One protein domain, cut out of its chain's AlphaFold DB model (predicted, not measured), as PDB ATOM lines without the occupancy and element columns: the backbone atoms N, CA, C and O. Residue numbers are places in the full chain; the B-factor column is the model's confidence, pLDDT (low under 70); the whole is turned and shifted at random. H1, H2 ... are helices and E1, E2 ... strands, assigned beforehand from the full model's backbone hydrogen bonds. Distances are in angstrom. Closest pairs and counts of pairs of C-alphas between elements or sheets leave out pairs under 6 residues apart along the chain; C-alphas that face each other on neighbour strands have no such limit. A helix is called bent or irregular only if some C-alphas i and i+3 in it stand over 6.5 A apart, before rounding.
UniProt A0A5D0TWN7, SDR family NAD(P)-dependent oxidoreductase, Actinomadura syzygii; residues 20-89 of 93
ATOM      1  N   GLY A  20     -17.621   3.090 -26.644       73.50
ATOM      2  CA  GLY A  20     -16.914   2.497 -27.785       73.50
ATOM      3  C   GLY A  20     -15.552   3.132 -28.085       73.50
ATOM      4  O   GLY A  20     -14.577   2.416 -28.285       73.50
ATOM      5  N   PHE A  21     -15.452   4.464 -28.060       78.50
ATOM      6  CA  PHE A  21     -14.190   5.146 -28.377       78.50
ATOM      7  C   PHE A  21     -13.168   5.065 -27.235       78.50
ATOM      8  O   PHE A  21     -11.965   5.050 -27.489       78.50
ATOM      9  N   VAL A  22     -13.633   5.021 -25.980       84.25
ATOM     10  CA  VAL A  22     -12.758   4.834 -24.814       84.25
ATOM     11  C   VAL A  22     -12.208   3.416 -24.821       84.25
ATOM     12  O   VAL A  22     -11.006   3.246 -24.646       84.25
ATOM     13  N   GLN A  23     -13.056   2.424 -25.108       84.12
ATOM     14  CA  GLN A  23     -12.624   1.040 -25.274       84.12
ATOM     15  C   GLN A  23     -11.638   0.905 -26.436       84.12
ATOM     16  O   GLN A  23     -10.584   0.319 -26.255       84.12
ATOM     17  N   GLU A  24     -11.910   1.515 -27.595       85.44
ATOM     18  CA  GLU A  24     -10.967   1.495 -28.719       85.44
ATOM     19  C   GLU A  24      -9.616   2.116 -28.335       85.44
ATOM     20  O   GLU A  24      -8.560   1.565 -28.647       85.44
ATOM     21  N   ALA A  25      -9.624   3.255 -27.637       86.19
ATOM     22  CA  ALA A  25      -8.396   3.891 -27.176       86.19
ATOM     23  C   ALA A  25      -7.634   3.003 -26.177       86.19
ATOM     24  O   ALA A  25      -6.412   2.879 -26.282       86.19
ATOM     25  N   GLN A  26      -8.340   2.341 -25.258       86.44
ATOM     26  CA  GLN A  26      -7.754   1.375 -24.328       86.44
ATOM     27  C   GLN A  26      -7.199   0.142 -25.050       86.44
ATOM     28  O   GLN A  26      -6.069  -0.251 -24.784       86.44
ATOM     29  N   ASP A  27      -7.924  -0.433 -26.005       86.94
ATOM     30  CA  ASP A  27      -7.487  -1.615 -26.756       86.94
ATOM     31  C   ASP A  27      -6.227  -1.320 -27.577       86.94
ATOM     32  O   ASP A  27      -5.354  -2.170 -27.756       86.94
ATOM     33  N   ARG A  28      -6.121  -0.088 -28.082       86.06
ATOM     34  CA  ARG A  28      -5.066   0.326 -29.004       86.06
ATOM     35  C   ARG A  28      -3.831   0.887 -28.302       86.06
ATOM     36  O   ARG A  28      -2.724   0.726 -28.817       86.06
ATOM     37  N   PHE A  29      -4.005   1.544 -27.154       86.25
ATOM     38  CA  PHE A  29      -2.934   2.253 -26.440       86.25
ATOM     39  C   PHE A  29      -2.750   1.811 -24.980       86.25
ATOM     40  O   PHE A  29      -1.804   2.240 -24.320       86.25
ATOM     41  N   GLY A  30      -3.626   0.954 -24.459       85.62
ATOM     42  CA  GLY A  30      -3.588   0.413 -23.097       85.62
ATOM     43  C   GLY A  30      -4.095   1.360 -22.007       85.62
ATOM     44  O   GLY A  30      -4.370   0.907 -20.900       85.62
ATOM     45  N   HIS A  31      -4.214   2.656 -22.294       84.94
ATOM     46  CA  HIS A  31      -4.621   3.684 -21.337       84.94
ATOM     47  C   HIS A  31      -5.188   4.912 -22.054       84.94
ATOM     48  O   HIS A  31      -4.968   5.114 -23.252       84.94
ATOM     49  N   VAL A  32      -5.910   5.742 -21.302       88.62
ATOM     50  CA  VAL A  32      -6.378   7.057 -21.753       88.62
ATOM     51  C   VAL A  32      -5.944   8.088 -20.723       88.62
ATOM     52  O   VAL A  32      -6.344   7.996 -19.569       88.62
ATOM     53  N   ASP A  33      -5.158   9.085 -21.132       88.81
ATOM     54  CA  ASP A  33      -4.702  10.145 -20.219       88.81
ATOM     55  C   ASP A  33      -5.494  11.444 -20.352       88.81
ATOM     56  O   ASP A  33      -5.654  12.194 -19.388       88.81
ATOM     57  N   VAL A  34      -5.935  11.763 -21.572       89.81
ATOM     58  CA  VAL A  34      -6.510  13.071 -21.888       89.81
ATOM     59  C   VAL A  34      -7.733  12.921 -22.779       89.81
ATOM     60  O   VAL A  34      -7.643  12.404 -23.891       89.81
ATOM     61  N   LEU A  35      -8.862  13.465 -22.327       89.12
ATOM     62  CA  LEU A  35     -10.014  13.737 -23.180       89.12
ATOM     63  C   LEU A  35      -9.938  15.183 -23.675       89.12
ATOM     64  O   LEU A  35      -9.921  16.117 -22.873       89.12
ATOM     65  N   ILE A  36      -9.946  15.379 -24.995       87.94
ATOM     66  CA  ILE A  36     -10.012  16.715 -25.600       87.94
ATOM     67  C   ILE A  36     -11.423  16.960 -26.135       87.94
ATOM     68  O   ILE A  36     -11.809  16.453 -27.187       87.94
ATOM     69  N   GLY A  37     -12.188  17.776 -25.413       84.06
ATOM     70  CA  GLY A  37     -13.511  18.232 -25.821       84.06
ATOM     71  C   GLY A  37     -13.422  19.448 -26.740       84.06
ATOM     72  O   GLY A  37     -12.888  20.493 -26.361       84.06
ATOM     73  N   ASN A  38     -13.966  19.339 -27.949       74.44
ATOM     74  CA  ASN A  38     -13.954  20.419 -28.929       74.44
ATOM     75  C   ASN A  38     -15.343  21.062 -29.065       74.44
ATOM     76  O   ASN A  38     -16.186  20.527 -29.780       74.44
ATOM     77  N   ALA A  39     -15.576  22.226 -28.448       67.44
ATOM     78  CA  ALA A  39     -16.795  23.001 -28.702       67.44
ATOM     79  C   ALA A  39     -16.711  23.633 -30.106       67.44
ATOM     80  O   ALA A  39     -15.769  24.370 -30.435       67.44
ATOM     81  N   GLY A  40     -17.641  23.249 -30.978       64.31
ATOM     82  CA  GLY A  40     -17.496  23.383 -32.427       64.31
ATOM     83  C   GLY A  40     -18.263  24.540 -33.052       64.31
ATOM     84  O   GLY A  40     -17.832  25.046 -34.084       64.31
ATOM     85  N   VAL A  41     -19.377  24.970 -32.456       65.94
ATOM     86  CA  VAL A  41     -20.319  25.871 -33.139       65.94
ATOM     87  C   VAL A  41     -20.762  26.984 -32.207       65.94
ATOM     88  O   VAL A  41     -21.310  26.718 -31.146       65.94
ATOM     89  N   MET A  42     -20.557  28.232 -32.615       65.31
ATOM     90  CA  MET A  42     -21.177  29.390 -31.975       65.31
ATOM     91  C   MET A  42     -21.940  30.147 -33.065       65.31
ATOM     92  O   MET A  42     -21.292  30.795 -33.890       65.31
ATOM     93  N   PRO A  43     -23.276  30.000 -33.154       63.53
ATOM     94  CA  PRO A  43     -24.070  30.724 -34.139       63.53
ATOM     95  C   PRO A  43     -23.883  32.239 -33.961       63.53
ATOM     96  O   PRO A  43     -23.817  32.737 -32.839       63.53
ATOM     97  N   LEU A  44     -23.782  32.968 -35.075       62.78
ATOM     98  CA  LEU A  44     -23.693  34.441 -35.121       62.78
ATOM     99  C   LEU A  44     -25.054  35.125 -34.921       62.78
ATOM    100  O   LEU A  44     -25.172  36.345 -35.043       62.78
ATOM    101  N   SER A  45     -26.085  34.336 -34.654       64.94
ATOM    102  CA  SER A  45     -27.463  34.773 -34.549       64.94
ATOM    103  C   SER A  45     -27.590  35.769 -33.410       64.94
ATOM    104  O   SER A  45     -27.206  35.506 -32.268       64.94
ATOM    105  N   ARG A  46     -28.109  36.951 -33.734       66.94
ATOM    106  CA  ARG A  46     -28.366  37.971 -32.729       66.94
ATOM    107  C   ARG A  46     -29.418  37.437 -31.754       66.94
ATOM    108  O   ARG A  46     -30.381  36.799 -32.173       66.94
ATOM    109  N   LEU A  47     -29.250  37.715 -30.463       70.38
ATOM    110  CA  LEU A  47     -30.180  37.237 -29.430       70.38
ATOM    111  C   LEU A  47     -31.620  37.730 -29.660       70.38
ATOM    112  O   LEU A  47     -32.569  37.032 -29.321       70.38
ATOM    113  N   ASP A  48     -31.782  38.900 -30.283       76.69
ATOM    114  CA  ASP A  48     -33.075  39.495 -30.636       76.69
ATOM    115  C   ASP A  48     -33.760  38.828 -31.842       76.69
ATOM    116  O   ASP A  48     -34.942  39.071 -32.073       76.69
ATOM    117  N   ALA A  49     -33.060  37.960 -32.581       78.19
ATOM    118  CA  ALA A  49     -33.638  37.199 -33.686       78.19
ATOM    119  C   ALA A  49     -34.479  35.998 -33.219       78.19
ATOM    120  O   ALA A  49     -35.176  35.406 -34.038       78.19
ATOM    121  N   GLY A  50     -34.420  35.629 -31.930       73.69
ATOM    122  CA  GLY A  50     -35.293  34.606 -31.342       73.69
ATOM    123  C   GLY A  50     -35.163  33.206 -31.954       73.69
ATOM    124  O   GLY A  50     -36.116  32.438 -31.894       73.69
ATOM    125  N   MET A  51     -34.012  32.878 -32.549       78.62
ATOM    126  CA  MET A  51     -33.751  31.592 -33.213       78.62
ATOM    127  C   MET A  51     -33.439  30.493 -32.186       78.62
ATOM    128  O   MET A  51     -32.295  30.059 -32.040       78.62
ATOM    129  N   VAL A  52     -34.457  30.074 -31.435       82.62
ATOM    130  CA  VAL A  52     -34.326  29.107 -30.332       82.62
ATOM    131  C   VAL A  52     -33.771  27.765 -30.819       82.62
ATOM    132  O   VAL A  52     -32.929  27.171 -30.152       82.62
ATOM    133  N   GLU A  53     -34.135  27.328 -32.023       82.06
ATOM    134  CA  GLU A  53     -33.656  26.075 -32.613       82.06
ATOM    135  C   GLU A  53     -32.133  26.076 -32.833       82.06
ATOM    136  O   GLU A  53     -31.466  25.043 -32.724       82.06
ATOM    137  N   GLU A  54     -31.543  27.240 -33.119       78.62
ATOM    138  CA  GLU A  54     -30.091  27.377 -33.246       78.62
ATOM    139  C   GLU A  54     -29.394  27.335 -31.883       78.62
ATOM    140  O   GLU A  54     -28.262  26.849 -31.781       78.62
ATOM    141  N   TRP A  55     -30.068  27.798 -30.827       80.69
ATOM    142  CA  TRP A  55     -29.574  27.702 -29.456       80.69
ATOM    143  C   TRP A  55     -29.601  26.255 -28.966       80.69
ATOM    144  O   TRP A  55     -28.597  25.785 -28.429       80.69
ATOM    145  N   ASP A  56     -30.687  25.528 -29.227       82.19
ATOM    146  CA  ASP A  56     -30.794  24.102 -28.908       82.19
ATOM    147  C   ASP A  56     -29.709  23.305 -29.632       82.19
ATOM    148  O   ASP A  56     -28.962  22.545 -29.014       82.19
ATOM    149  N   ARG A  57     -29.500  23.569 -30.927       79.44
ATOM    150  CA  ARG A  57     -28.403  22.953 -31.685       79.44
ATOM    151  C   ARG A  57     -27.029  23.270 -31.086       79.44
ATOM    152  O   ARG A  57     -26.146  22.411 -31.083       79.44
ATOM    153  N   MET A  58     -26.817  24.486 -30.590       78.06
ATOM    154  CA  MET A  58     -25.566  24.875 -29.937       78.06
ATOM    155  C   MET A  58     -25.353  24.117 -28.619       78.06
ATOM    156  O   MET A  58     -24.238  23.654 -28.361       78.06
ATOM    157  N   ILE A  59     -26.395  23.967 -27.800       80.69
ATOM    158  CA  ILE A  59     -26.352  23.200 -26.545       80.69
ATOM    159  C   ILE A  59     -26.057  21.729 -26.843       80.69
ATOM    160  O   ILE A  59     -25.154  21.139 -26.243       80.69
ATOM    161  N   ASP A  60     -26.756  21.156 -27.817       77.94
ATOM    162  CA  ASP A  60     -26.583  19.776 -28.261       77.94
ATOM    163  C   ASP A  60     -25.143  19.497 -28.692       77.94
ATOM    164  O   ASP A  60     -24.532  18.515 -28.267       77.94
ATOM    165  N   VAL A  61     -24.573  20.381 -29.511       74.44
ATOM    166  CA  VAL A  61     -23.230  20.194 -30.066       74.44
ATOM    167  C   VAL A  61     -22.135  20.490 -29.041       74.44
ATOM    168  O   VAL A  61     -21.156  19.751 -28.980       74.44
ATOM    169  N   ASN A  62     -22.253  21.545 -28.238       76.69
ATOM    170  CA  ASN A  62     -21.144  21.970 -27.379       76.69
ATOM    171  C   ASN A  62     -21.202  21.382 -25.970       76.69
ATOM    172  O   ASN A  62     -20.158  21.081 -25.397       76.69
ATOM    173  N   VAL A  63     -22.401  21.249 -25.400       80.19
ATOM    174  CA  VAL A  63     -22.581  20.844 -24.001       80.19
ATOM    175  C   VAL A  63     -22.848  19.354 -23.928       80.19
ATOM    176  O   VAL A  63     -22.111  18.630 -23.262       80.19
ATOM    177  N   ARG A  64     -23.866  18.874 -24.651       82.44
ATOM    178  CA  ARG A  64     -24.287  17.477 -24.535       82.44
ATOM    179  C   ARG A  64     -23.177  16.517 -24.974       82.44
ATOM    180  O   ARG A  64     -22.834  15.611 -24.222       82.44
ATOM    181  N   ARG A  65     -22.534  16.775 -26.121       77.69
ATOM    182  CA  ARG A  65     -21.389  15.973 -26.603       77.69
ATOM    183  C   ARG A  65     -20.233  15.916 -25.598       77.69
ATOM    184  O   ARG A  65     -19.615  14.868 -25.443       77.69
ATOM    185  N   LEU A  66     -19.935  17.027 -24.920       83.31
ATOM    186  CA  LEU A  66     -18.870  17.065 -23.920       83.31
ATOM    187  C   LEU A  66     -19.223  16.208 -22.704       83.31
ATOM    188  O   LEU A  66     -18.406  15.394 -22.290       83.31
ATOM    189  N   LEU A  67     -20.426  16.377 -22.147       85.88
ATOM    190  CA  LEU A  67     -20.863  15.638 -20.958       85.88
ATOM    191  C   LEU A  67     -20.843  14.127 -21.186       85.88
ATOM    192  O   LEU A  67     -20.406  13.376 -20.321       85.88
ATOM    193  N   TYR A  68     -21.245  13.703 -22.374       84.88
ATOM    194  CA  TYR A  68     -21.192  12.315 -22.793       84.88
ATOM    195  C   TYR A  68     -19.767  11.772 -22.939       84.88
ATOM    196  O   TYR A  68     -19.452  10.705 -22.416       84.88
ATOM    197  N   GLY A  69     -18.859  12.541 -23.547       84.31
ATOM    198  CA  GLY A  69     -17.439  12.180 -23.571       84.31
ATOM    199  C   GLY A  69     -16.844  12.057 -22.163       84.31
ATOM    200  O   GLY A  69     -16.071  11.139 -21.895       84.31
ATOM    201  N   VAL A  70     -17.245  12.945 -21.247       88.06
ATOM    202  CA  VAL A  70     -16.843  12.898 -19.834       88.06
ATOM    203  C   VAL A  70     -17.394  11.649 -19.144       88.06
ATOM    204  O   VAL A  70     -16.633  10.943 -18.487       88.06
ATOM    205  N   ALA A  71     -18.677  11.333 -19.330       87.69
ATOM    206  CA  ALA A  71     -19.303  10.138 -18.769       87.69
ATOM    207  C   ALA A  71     -18.618   8.843 -19.237       87.69
ATOM    208  O   ALA A  71     -18.458   7.914 -18.450       87.69
ATOM    209  N   ALA A  72     -18.162   8.801 -20.490       86.75
ATOM    210  CA  ALA A  72     -17.450   7.652 -21.034       86.75
ATOM    211  C   ALA A  72     -16.044   7.466 -20.447       86.75
ATOM    212  O   ALA A  72     -15.625   6.337 -20.200       86.75
ATOM    213  N   VAL A  73     -15.299   8.557 -20.237       89.06
ATOM    214  CA  VAL A  73     -13.899   8.489 -19.782       89.06
ATOM    215  C   VAL A  73     -13.761   8.425 -18.258       89.06
ATOM    216  O   VAL A  73     -12.760   7.919 -17.753       89.06
ATOM    217  N   LEU A  74     -14.765   8.896 -17.515       90.31
ATOM    218  CA  LEU A  74     -14.754   8.938 -16.050       90.31
ATOM    219  C   LEU A  74     -14.401   7.588 -15.399       90.31
ATOM    220  O   LEU A  74     -13.454   7.574 -14.614       90.31
ATOM    221  N   PRO A  75     -15.034   6.450 -15.756       89.81
ATOM    222  CA  PRO A  75     -14.694   5.157 -15.158       89.81
ATOM    223  C   PRO A  75     -13.234   4.744 -15.396       89.81
ATOM    224  O   PRO A  75     -12.605   4.138 -14.531       89.81
ATOM    225  N   CYS A  76     -12.675   5.100 -16.558       89.12
ATOM    226  CA  CYS A  76     -11.270   4.862 -16.881       89.12
ATOM    227  C   CYS A  76     -10.354   5.700 -15.981       89.12
ATOM    228  O   CYS A  76      -9.415   5.173 -15.391       89.12
ATOM    229  N   PHE A  77     -10.635   6.996 -15.842       92.50
ATOM    230  CA  PHE A  77      -9.836   7.892 -15.003       92.50
ATOM    231  C   PHE A  77      -9.916   7.533 -13.518       92.50
ATOM    232  O   PHE A  77      -8.900   7.583 -12.828       92.50
ATOM    233  N   GLU A  78     -11.088   7.121 -13.033       91.38
ATOM    234  CA  GLU A  78     -11.269   6.631 -11.664       91.38
ATOM    235  C   GLU A  78     -10.460   5.354 -11.412       91.38
ATOM    236  O   GLU A  78      -9.748   5.274 -10.411       91.38
ATOM    237  N   ALA A  79     -10.498   4.387 -12.336       90.25
ATOM    238  CA  ALA A  79      -9.729   3.147 -12.224       90.25
ATOM    239  C   ALA A  79      -8.206   3.379 -12.281       90.25
ATOM    240  O   ALA A  79      -7.450   2.709 -11.579       90.25
ATOM    241  N   GLN A  80      -7.751   4.334 -13.098       89.88
ATOM    242  CA  GLN A  80      -6.336   4.706 -13.224       89.88
ATOM    243  C   GLN A  80      -5.851   5.620 -12.085       89.88
ATOM    244  O   GLN A  80      -4.646   5.740 -11.861       89.88
ATOM    245  N   GLY A  81      -6.766   6.304 -11.389       92.94
ATOM    246  CA  GLY A  81      -6.451   7.348 -10.410       92.94
ATOM    247  C   GLY A  81      -5.876   8.632 -11.025       92.94
ATOM    248  O   GLY A  81      -5.349   9.477 -10.298       92.94
ATOM    249  N   SER A  82      -5.939   8.787 -12.351       91.19
ATOM    250  CA  SER A  82      -5.386   9.929 -13.084       91.19
ATOM    251  C   SER A  82      -6.092  10.154 -14.426       91.19
ATOM    252  O   SER A  82      -6.646   9.231 -15.028       91.19
ATOM    253  N   GLY A  83      -6.076  11.409 -14.882       90.06
ATOM    254  CA  GLY A  83      -6.630  11.827 -16.167       90.06
ATOM    255  C   GLY A  83      -6.861  13.336 -16.238       90.06
ATOM    256  O   GLY A  83      -6.994  14.015 -15.215       90.06
ATOM    257  N   HIS A  84      -6.913  13.878 -17.452       91.50
ATOM    258  CA  HIS A  84      -7.189  15.290 -17.695       91.50
ATOM    259  C   HIS A  84      -8.281  15.477 -18.746       91.50
ATOM    260  O   HIS A  84      -8.321  14.798 -19.769       91.50
ATOM    261  N   ILE A  85      -9.151  16.457 -18.523       91.00
ATOM    262  CA  ILE A  85     -10.138  16.887 -19.513       91.00
ATOM    263  C   ILE A  85      -9.742  18.285 -19.970       91.00
ATOM    264  O   ILE A  85      -9.673  19.216 -19.168       91.00
ATOM    265  N   VAL A  86      -9.481  18.436 -21.265       89.88
ATOM    266  CA  VAL A  86      -9.160  19.720 -21.885       89.88
ATOM    267  C   VAL A  86     -10.324  20.121 -22.770       89.88
ATOM    268  O   VAL A  86     -10.615  19.464 -23.765       89.88
ATOM    269  N   VAL A  87     -10.984  21.222 -22.423       85.50
ATOM    270  CA  VAL A  87     -12.103  21.746 -23.208       85.50
ATOM    271  C   VAL A  87     -11.645  22.978 -23.963       85.50
ATOM    272  O   VAL A  87     -11.265  23.986 -23.366       85.50
ATOM    273  N   ARG A  88     -11.703  22.914 -25.295       84.06
ATOM    274  CA  ARG A  88     -11.491  24.092 -26.133       84.06
ATOM    275  C   ARG A  88     -12.826  24.823 -26.303       84.06
ATOM    276  O   ARG A  88     -13.751  24.226 -26.860       84.06
ATOM    277  N   PRO A  89     -12.931  26.105 -25.911       71.06
ATOM    278  CA  PRO A  89     -14.138  26.883 -26.143       71.06
ATOM    279  C   PRO A  89     -14.353  27.126 -27.640       71.06
ATOM    280  O   PRO A  89     -13.398  27.191 -28.432       71.06
TER     281      PRO A  89
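This is residues 20 to 89 of the 93 residues of the protein "SDR family NAD(P)-dependent oxidoreductase" of Actinomadura syzygii (UniProt A0A5D0TWN7). One long helix, H2, runs most of the length of a rod, and a small parallel sheet of two strands, E1 and E2, packs on its residues 61 to 77. A short helix, H1, sits near the same part of H2, while the long link of residues 39 to 51 leads from the sheet to the far end, where H2 begins. The printed part has 70 residues, with two named helices and two named strands in the order H1, E1, H2, E2, of the class mixed, helices and strands. The whole is loose, with a radius of gyration of the C-alphas of 15.6 A and spans of 49 by 19 by 17 A.

H1, residues 20 to 29, begins at C-alpha 20 (-16.914, 2.497, -27.785) and is 14.0 A long. E1, residues 34 to 38, is 12.6 A long. H2, residues 52 to 80, is 40.9 A long from C-alpha 52 at (-34.326, 29.107, -30.332). It has a kink of 37 degrees near residue 73 and is irregular, but only just: C-alphas 72 and 75 are 7.0 A apart. E2, residues 84 to 88, is 12.9 A long and ends at C-alpha 88 (-11.491, 24.092, -26.133).

E1 and E2 are parallel neighbours at 17 degrees, with N 37 and O 86 at 2.8 A and N 86 and O 35 at 2.9 A, within hydrogen-bond range. E1, H2 and E2 form a strand-helix-strand unit, two parallel neighbour strands with a helix between them along the chain; its crossover is right-handed. The closest C-alphas of E1 and H2, Gly 37 and Leu 66, are 5.8 A apart. H1 and H2 are close but not clearly touching, with their closest C-alphas, Val 22 and Val 73, 6.3 A apart. H1 and E2 are apart. Every O i to N i+4 pair is within hydrogen-bond range in H1, and 20 of 25 are in H2.

The C-alphas farthest apart, Gly 30 and Asp 48, are 49.5 A apart. The printed part has no cut. The link from E1 to H2 is long; the other two are tight. Mean pLDDT of the printed part is 81.9, and residues 39 to 46 are under 70.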